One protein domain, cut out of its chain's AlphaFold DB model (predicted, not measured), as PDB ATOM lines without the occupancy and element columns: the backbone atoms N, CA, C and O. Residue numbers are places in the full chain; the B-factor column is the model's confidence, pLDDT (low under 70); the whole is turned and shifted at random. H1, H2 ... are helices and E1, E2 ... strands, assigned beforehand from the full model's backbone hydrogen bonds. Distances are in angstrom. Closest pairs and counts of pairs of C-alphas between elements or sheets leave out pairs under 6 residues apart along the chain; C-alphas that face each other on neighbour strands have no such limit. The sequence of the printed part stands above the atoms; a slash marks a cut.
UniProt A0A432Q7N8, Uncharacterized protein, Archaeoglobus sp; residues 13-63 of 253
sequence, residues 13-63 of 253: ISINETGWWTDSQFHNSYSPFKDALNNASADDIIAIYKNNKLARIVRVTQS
ATOM      1  N   ILE A  13       2.504 -46.543 -44.237       84.75
ATOM      2  CA  ILE A  13       3.570 -45.705 -44.780       84.75
ATOM      3  C   ILE A  13       3.980 -44.722 -43.687       84.75
ATOM      4  O   ILE A  13       3.174 -43.912 -43.233       84.75
ATOM      5  N   SER A  14       5.225 -44.787 -43.231       87.44
ATOM      6  CA  SER A  14       5.723 -43.839 -42.223       87.44
ATOM      7  C   SER A  14       6.395 -42.660 -42.911       87.44
ATOM      8  O   SER A  14       7.090 -42.862 -43.898       87.44
ATOM      9  N   ILE A  15       6.231 -41.440 -42.405       88.75
ATOM     10  CA  ILE A  15       6.926 -40.254 -42.924       88.75
ATOM     11  C   ILE A  15       7.569 -39.453 -41.799       88.75
ATOM     12  O   ILE A  15       7.050 -39.412 -40.682       88.75
ATOM     13  N   ASN A  16       8.673 -38.784 -42.105       85.75
ATOM     14  CA  ASN A  16       9.284 -37.771 -41.254       85.75
ATOM     15  C   ASN A  16       9.675 -36.539 -42.090       85.75
ATOM     16  O   ASN A  16       9.329 -36.434 -43.262       85.75
ATOM     17  N   GLU A  17      10.406 -35.605 -41.485       81.00
ATOM     18  CA  GLU A  17      10.840 -34.356 -42.131       81.00
ATOM     19  C   GLU A  17      11.864 -34.562 -43.261       81.00
ATOM     20  O   GLU A  17      12.075 -33.661 -44.064       81.00
ATOM     21  N   THR A  18      12.491 -35.737 -43.338       83.94
ATOM     22  CA  THR A  18      13.576 -36.038 -44.287       83.94
ATOM     23  C   THR A  18      13.179 -37.037 -45.373       83.94
ATOM     24  O   THR A  18      13.941 -37.270 -46.303       83.94
ATOM     25  N   GLY A  19      12.033 -37.706 -45.251       87.81
ATOM     26  CA  GLY A  19      11.661 -38.774 -46.169       87.81
ATOM     27  C   GLY A  19      10.530 -39.656 -45.658       87.81
ATOM     28  O   GLY A  19       9.824 -39.333 -44.701       87.81
ATOM     29  N   TRP A  20      10.335 -40.776 -46.339       88.44
ATOM     30  CA  TRP A  20       9.228 -41.691 -46.097       88.44
ATOM     31  C   TRP A  20       9.670 -43.150 -46.205       88.44
ATOM     32  O   TRP A  20      10.698 -43.454 -46.806       88.44
ATOM     33  N   TRP A  21       8.911 -44.050 -45.587       86.94
ATOM     34  CA  TRP A  21       9.195 -45.477 -45.534       86.94
ATOM     35  C   TRP A  21       8.042 -46.304 -46.086       86.94
ATOM     36  O   TRP A  21       6.903 -46.141 -45.640       86.94
ATOM     37  N   THR A  22       8.362 -47.264 -46.955       82.25
ATOM     38  CA  THR A  22       7.473 -48.382 -47.324       82.25
ATOM     39  C   THR A  22       8.234 -49.678 -47.183       82.25
ATOM     40  O   THR A  22       9.418 -49.722 -47.493       82.25
ATOM     41  N   ASP A  23       7.579 -50.735 -46.702       77.12
ATOM     42  CA  ASP A  23       8.145 -52.091 -46.702       77.12
ATOM     43  C   ASP A  23       9.584 -52.164 -46.143       77.12
ATOM     44  O   ASP A  23      10.418 -52.950 -46.581       77.12
ATOM     45  N   SER A  24       9.871 -51.327 -45.137       73.81
ATOM     46  CA  SER A  24      11.183 -51.158 -44.482       73.81
ATOM     47  C   SER A  24      12.296 -50.486 -45.305       73.81
ATOM     48  O   SER A  24      13.431 -50.418 -44.833       73.81
ATOM     49  N   GLN A  25      12.003 -49.931 -46.480       83.62
ATOM     50  CA  GLN A  25      12.925 -49.101 -47.258       83.62
ATOM     51  C   GLN A  25      12.692 -47.619 -46.980       83.62
ATOM     52  O   GLN A  25      11.553 -47.173 -46.891       83.62
ATOM     53  N   PHE A  26      13.777 -46.858 -46.822       87.56
ATOM     54  CA  PHE A  26      13.719 -45.406 -46.664       87.56
ATOM     55  C   PHE A  26      13.922 -44.710 -48.008       87.56
ATOM     56  O   PHE A  26      14.908 -44.955 -48.703       87.56
ATOM     57  N   HIS A  27      13.027 -43.781 -48.318       85.56
ATOM     58  CA  HIS A  27      13.081 -42.924 -49.489       85.56
ATOM     59  C   HIS A  27      13.294 -41.477 -49.038       85.56
ATOM     60  O   HIS A  27      12.422 -40.869 -48.411       85.56
ATOM     61  N   ASN A  28      14.460 -40.919 -49.365       88.69
ATOM     62  CA  ASN A  28      14.760 -39.511 -49.116       88.69
ATOM     63  C   ASN A  28      13.886 -38.629 -50.026       88.69
ATOM     64  O   ASN A  28      13.781 -38.899 -51.223       88.69
ATOM     65  N   SER A  29      13.246 -37.601 -49.471       84.75
ATOM     66  CA  SER A  29      12.344 -36.720 -50.221       84.75
ATOM     67  C   SER A  29      12.303 -35.321 -49.615       84.75
ATOM     68  O   SER A  29      12.260 -35.158 -48.400       84.75
ATOM     69  N   TYR A  30      12.256 -34.305 -50.479       81.38
ATOM     70  CA  TYR A  30      12.014 -32.912 -50.085       81.38
ATOM     71  C   TYR A  30      10.527 -32.612 -49.835       81.38
ATOM     72  O   TYR A  30      10.198 -31.597 -49.229       81.38
ATOM     73  N   SER A  31       9.627 -33.495 -50.279       81.12
ATOM     74  CA  SER A  31       8.186 -33.434 -50.010       81.12
ATOM     75  C   SER A  31       7.654 -34.801 -49.548       81.12
ATOM     76  O   SER A  31       6.852 -35.418 -50.257       81.12
ATOM     77  N   PRO A  32       8.069 -35.288 -48.358       80.88
ATOM     78  CA  PRO A  32       7.832 -36.664 -47.919       80.88
ATOM     79  C   PRO A  32       6.362 -37.065 -47.882       80.88
ATOM     80  O   PRO A  32       6.019 -38.178 -48.269       80.88
ATOM     81  N   PHE A  33       5.484 -36.153 -47.456       79.56
ATOM     82  CA  PHE A  33       4.046 -36.406 -47.409       79.56
ATOM     83  C   PHE A  33       3.460 -36.603 -48.811       79.56
ATOM     84  O   PHE A  33       2.746 -37.574 -49.038       79.56
ATOM     85  N   LYS A  34       3.803 -35.734 -49.769       77.38
ATOM     86  CA  LYS A  34       3.324 -35.821 -51.156       77.38
ATOM     87  C   LYS A  34       3.810 -37.099 -51.842       77.38
ATOM     88  O   LYS A  34       3.034 -37.758 -52.526       77.38
ATOM     89  N   ASP A  35       5.073 -37.459 -51.642       78.62
ATOM     90  CA  ASP A  35       5.663 -38.631 -52.292       78.62
ATOM     91  C   ASP A  35       5.142 -39.935 -51.688       78.62
ATOM     92  O   ASP A  35       4.782 -40.850 -52.430       78.62
ATOM     93  N   ALA A  36       4.994 -39.991 -50.362       80.56
ATOM     94  CA  ALA A  36       4.319 -41.088 -49.673       80.56
ATOM     95  C   ALA A  36       2.881 -41.275 -50.167       80.56
ATOM     96  O   ALA A  36       2.439 -42.397 -50.393       80.56
ATOM     97  N   LEU A  37       2.168 -40.169 -50.377       77.12
ATOM     98  CA  LEU A  37       0.784 -40.158 -50.832       77.12
ATOM     99  C   LEU A  37       0.635 -40.614 -52.288       77.12
ATOM    100  O   LEU A  37      -0.301 -41.341 -52.599       77.12
ATOM    101  N   ASN A  38       1.576 -40.251 -53.164       79.31
ATOM    102  CA  ASN A  38       1.608 -40.722 -54.554       79.31
ATOM    103  C   ASN A  38       1.868 -42.234 -54.673       79.31
ATOM    104  O   ASN A  38       1.530 -42.834 -55.688       79.31
ATOM    105  N   ASN A  39       2.476 -42.841 -53.651       78.06
ATOM    106  CA  ASN A  39       2.806 -44.268 -53.600       78.06
ATOM    107  C   ASN A  39       1.861 -45.076 -52.684       78.06
ATOM    108  O   ASN A  39       2.088 -46.271 -52.442       78.06
ATOM    109  N   ALA A  40       0.819 -44.422 -52.167       79.56
ATOM    110  CA  ALA A  40      -0.202 -45.021 -51.325       79.56
ATOM    111  C   ALA A  40      -1.395 -45.514 -52.154       79.56
ATOM    112  O   ALA A  40      -1.864 -44.847 -53.077       79.56
ATOM    113  N   SER A  41      -1.913 -46.676 -51.783       78.12
ATOM    114  CA  SER A  41      -3.154 -47.253 -52.292       78.12
ATOM    115  C   SER A  41      -4.349 -46.830 -51.430       78.12
ATOM    116  O   SER A  41      -4.188 -46.295 -50.331       78.12
ATOM    117  N   ALA A  42      -5.569 -47.068 -51.923       71.19
ATOM    118  CA  ALA A  42      -6.761 -46.962 -51.082       71.19
ATOM    119  C   ALA A  42      -6.607 -47.848 -49.834       71.19
ATOM    120  O   ALA A  42      -6.093 -48.958 -49.935       71.19
ATOM    121  N   ASP A  43      -7.055 -47.337 -48.687       74.44
ATOM    122  CA  ASP A  43      -6.997 -47.962 -47.357       74.44
ATOM    123  C   ASP A  43      -5.621 -48.009 -46.679       74.44
ATOM    124  O   ASP A  43      -5.530 -48.420 -45.517       74.44
ATOM    125  N   ASP A  44      -4.569 -47.498 -47.326       81.75
ATOM    126  CA  ASP A  44      -3.267 -47.324 -46.682       81.75
ATOM    127  C   ASP A  44      -3.327 -46.303 -45.541       81.75
ATOM    128  O   ASP A  44      -4.173 -45.403 -45.487       81.75
ATOM    129  N   ILE A  45      -2.400 -46.432 -44.596       82.38
ATOM    130  CA  ILE A  45      -2.303 -45.561 -43.427       82.38
ATOM    131  C   ILE A  45      -0.973 -44.816 -43.472       82.38
ATOM    132  O   ILE A  45       0.088 -45.426 -43.397       82.38
ATOM    133  N   ILE A  46      -1.017 -43.488 -43.527       84.19
ATOM    134  CA  ILE A  46       0.163 -42.630 -43.435       84.19
ATOM    135  C   ILE A  46       0.373 -42.213 -41.976       84.19
ATOM    136  O   ILE A  46      -0.440 -41.491 -41.395       84.19
ATOM    137  N   ALA A  47       1.476 -42.654 -41.379       85.44
ATOM    138  CA  ALA A  47       1.905 -42.291 -40.034       85.44
ATOM    139  C   ALA A  47       2.973 -41.188 -40.097       85.44
ATOM    140  O   ALA A  47       4.082 -41.400 -40.582       85.44
ATOM    141  N   ILE A  48       2.642 -40.002 -39.595       85.19
ATOM    142  CA  ILE A  48       3.499 -38.815 -39.615       85.19
ATOM    143  C   ILE A  48       4.265 -38.725 -38.301       85.19
ATOM    144  O   ILE A  48       3.654 -38.614 -37.236       85.19
ATOM    145  N   TYR A  49       5.593 -38.714 -38.376       82.69
ATOM    146  CA  TYR A  49       6.490 -38.550 -37.237       82.69
ATOM    147  C   TYR A  49       7.148 -37.168 -37.255       82.69
ATOM    148  O   TYR A  49       7.713 -36.749 -38.262       82.69
ATOM    149  N   LYS A  50       7.126 -36.480 -36.111       82.31
ATOM    150  CA  LYS A  50       7.901 -35.254 -35.858       82.31
ATOM    151  C   LYS A  50       8.781 -35.476 -34.640       82.31
ATOM    152  O   LYS A  50       8.293 -35.974 -33.625       82.31
ATOM    153  N   ASN A  51      10.068 -35.137 -34.723       83.00
ATOM    154  CA  ASN A  51      11.034 -35.356 -33.636       83.00
ATOM    155  C   ASN A  51      10.988 -36.787 -33.056       83.00
ATOM    156  O   ASN A  51      10.956 -36.976 -31.840       83.00
ATOM    157  N   ASN A  52      10.917 -37.799 -33.929       78.19
ATOM    158  CA  ASN A  52      10.808 -39.222 -33.569       78.19
ATOM    159  C   ASN A  52       9.576 -39.604 -32.724       78.19
ATOM    160  O   ASN A  52       9.525 -40.701 -32.170       78.19
ATOM    161  N   LYS A  53       8.560 -38.738 -32.646       81.31
ATOM    162  CA  LYS A  53       7.264 -39.034 -32.031       81.31
ATOM    163  C   LYS A  53       6.184 -39.071 -33.096       81.31
ATOM    164  O   LYS A  53       6.190 -38.256 -34.017       81.31
ATOM    165  N   LEU A  54       5.249 -40.007 -32.953       78.81
ATOM    166  CA  LEU A  54       4.061 -40.051 -33.794       78.81
ATOM    167  C   LEU A  54       3.261 -38.762 -33.565       78.81
ATOM    168  O   LEU A  54       2.772 -38.515 -32.466       78.81
ATOM    169  N   ALA A  55       3.164 -37.938 -34.600       82.44
ATOM    170  CA  ALA A  55       2.437 -36.680 -34.572       82.44
ATOM    171  C   ALA A  55       0.992 -36.863 -35.046       82.44
ATOM    172  O   ALA A  55       0.081 -36.256 -34.488       82.44
ATOM    173  N   ARG A  56       0.776 -37.672 -36.093       80.62
ATOM    174  CA  ARG A  56      -0.542 -37.839 -36.720       80.62
ATOM    175  C   ARG A  56      -0.639 -39.135 -37.520       80.62
ATOM    176  O   ARG A  56       0.354 -39.583 -38.080       80.62
ATOM    177  N   ILE A  57      -1.843 -39.693 -37.620       80.69
ATOM    178  CA  ILE A  57      -2.173 -40.809 -38.515       80.69
ATOM    179  C   ILE A  57      -3.246 -40.337 -39.503       80.69
ATOM    180  O   ILE A  57      -4.221 -39.704 -39.097       80.69
ATOM    181  N   VAL A  58      -3.063 -40.627 -40.790       76.75
ATOM    182  CA  VAL A  58      -3.991 -40.280 -41.873       76.75
ATOM    183  C   VAL A  58      -4.339 -41.551 -42.642       76.75
ATOM    184  O   VAL A  58      -3.444 -42.225 -43.139       76.75
ATOM    185  N   ARG A  59      -5.626 -41.889 -42.754       76.06
ATOM    186  CA  ARG A  59      -6.084 -42.987 -43.617       76.06
ATOM    187  C   ARG A  59      -6.288 -42.466 -45.040       76.06
ATOM    188  O   ARG A  59      -6.904 -41.416 -45.226       76.06
ATOM    189  N   VAL A  60      -5.760 -43.183 -46.025       70.69
ATOM    190  CA  VAL A  60      -5.829 -42.834 -47.444       70.69
ATOM    191  C   VAL A  60      -7.150 -43.338 -48.014       70.69
ATOM    192  O   VAL A  60      -7.277 -44.477 -48.453       70.69
ATOM    193  N   THR A  61      -8.157 -42.472 -48.014       61.97
ATOM    194  CA  THR A  61      -9.408 -42.710 -48.738       61.97
ATOM    195  C   THR A  61      -9.249 -42.101 -50.133       61.97
ATOM    196  O   THR A  61      -9.103 -40.883 -50.257       61.97
ATOM    197  N   GLN A  62      -9.203 -42.919 -51.191       54.91
ATOM    198  CA  GLN A  62      -9.023 -42.425 -52.563       54.91
ATOM    199  C   GLN A  62     -10.156 -41.455 -52.952       54.91
ATOM    200  O   GLN A  62     -11.272 -41.880 -53.234       54.91
ATOM    201  N   SER A  63      -9.865 -40.146 -52.933       51.19
ATOM    202  CA  SER A  63     -10.159 -39.141 -53.985       51.19
ATOM    203  C   SER A  63     -10.390 -37.715 -53.453       51.19
ATOM    204  O   SER A  63     -10.032 -36.767 -54.143       51.19
TER     205      SER A  63
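AT A GLANCE: This is residues 13 to 63 of the 253 residues of an uncharacterized protein of Archaeoglobus sp (UniProt A0A432Q7N8). One twisted sheet of five strands has a single short helix, H1, over one face, and its other face is bare. Three short strands, E1, E2 and E3, make one part of the sheet, and the longer hairpin of E4 and E5 makes the other. The printed part has 51 residues, with E1, E2, E3, H1, E4 and E5 along the chain; the sheet is mixed, in the order E3 E2 E1 E4 E5, and the class is mixed, helices and strands. It is compact, with a radius of gyration of the C-alphas of 10.1 A and spans of 28 by 19 by 19 A.

IN THESE COORDINATES: E1 is residues 13 to 16, from C-alpha 13 at (3.570, -45.705, -44.780). E2 is residues 19 to 22 and E3 residues 25 to 28. E4, residues 45 to 50, is 16.4 A long; E5, residues 53 to 59, is 18.1 A long and ends with C-alpha 59 at (-6.084, -42.987, -43.617). H1 is residues 32 to 38.

HOW THE PARTS SIT: E1 and E4 are parallel at 18 degrees, with N 15 and O 47 at 2.8 A. E1, E2 and E3 form a meander, each strand the antiparallel neighbour of the one before: N 21 and O 14 are 2.8 A apart, N 27 and O 20 also 2.8 A. In the hairpin of E4 and E5, N 48 and O 56 are 2.8 A apart. H1 is on the sheet at a height of 7.8 A, over E2 and, only just, E1, with 3 C-alphas; it runs along the strands, at 5 degrees to E2 on the local plane. Its closest C-alphas to E2 are those of Pro 32 and Gly 19, 4.7 A. Every O i to N i+4 pair in H1 is within hydrogen-bond range. E3, H1 and E4 form a split strand-helix-strand unit, two strands running the same way with E2 and E1 between them, and its crossover is right-handed.

THE WHOLE: The C-alphas farthest apart, those of Asn 51 and Ser 63, are 29.6 A apart. The printed part has no cut and no long link. The model's pLDDT is under 70 at residues 61 to 63.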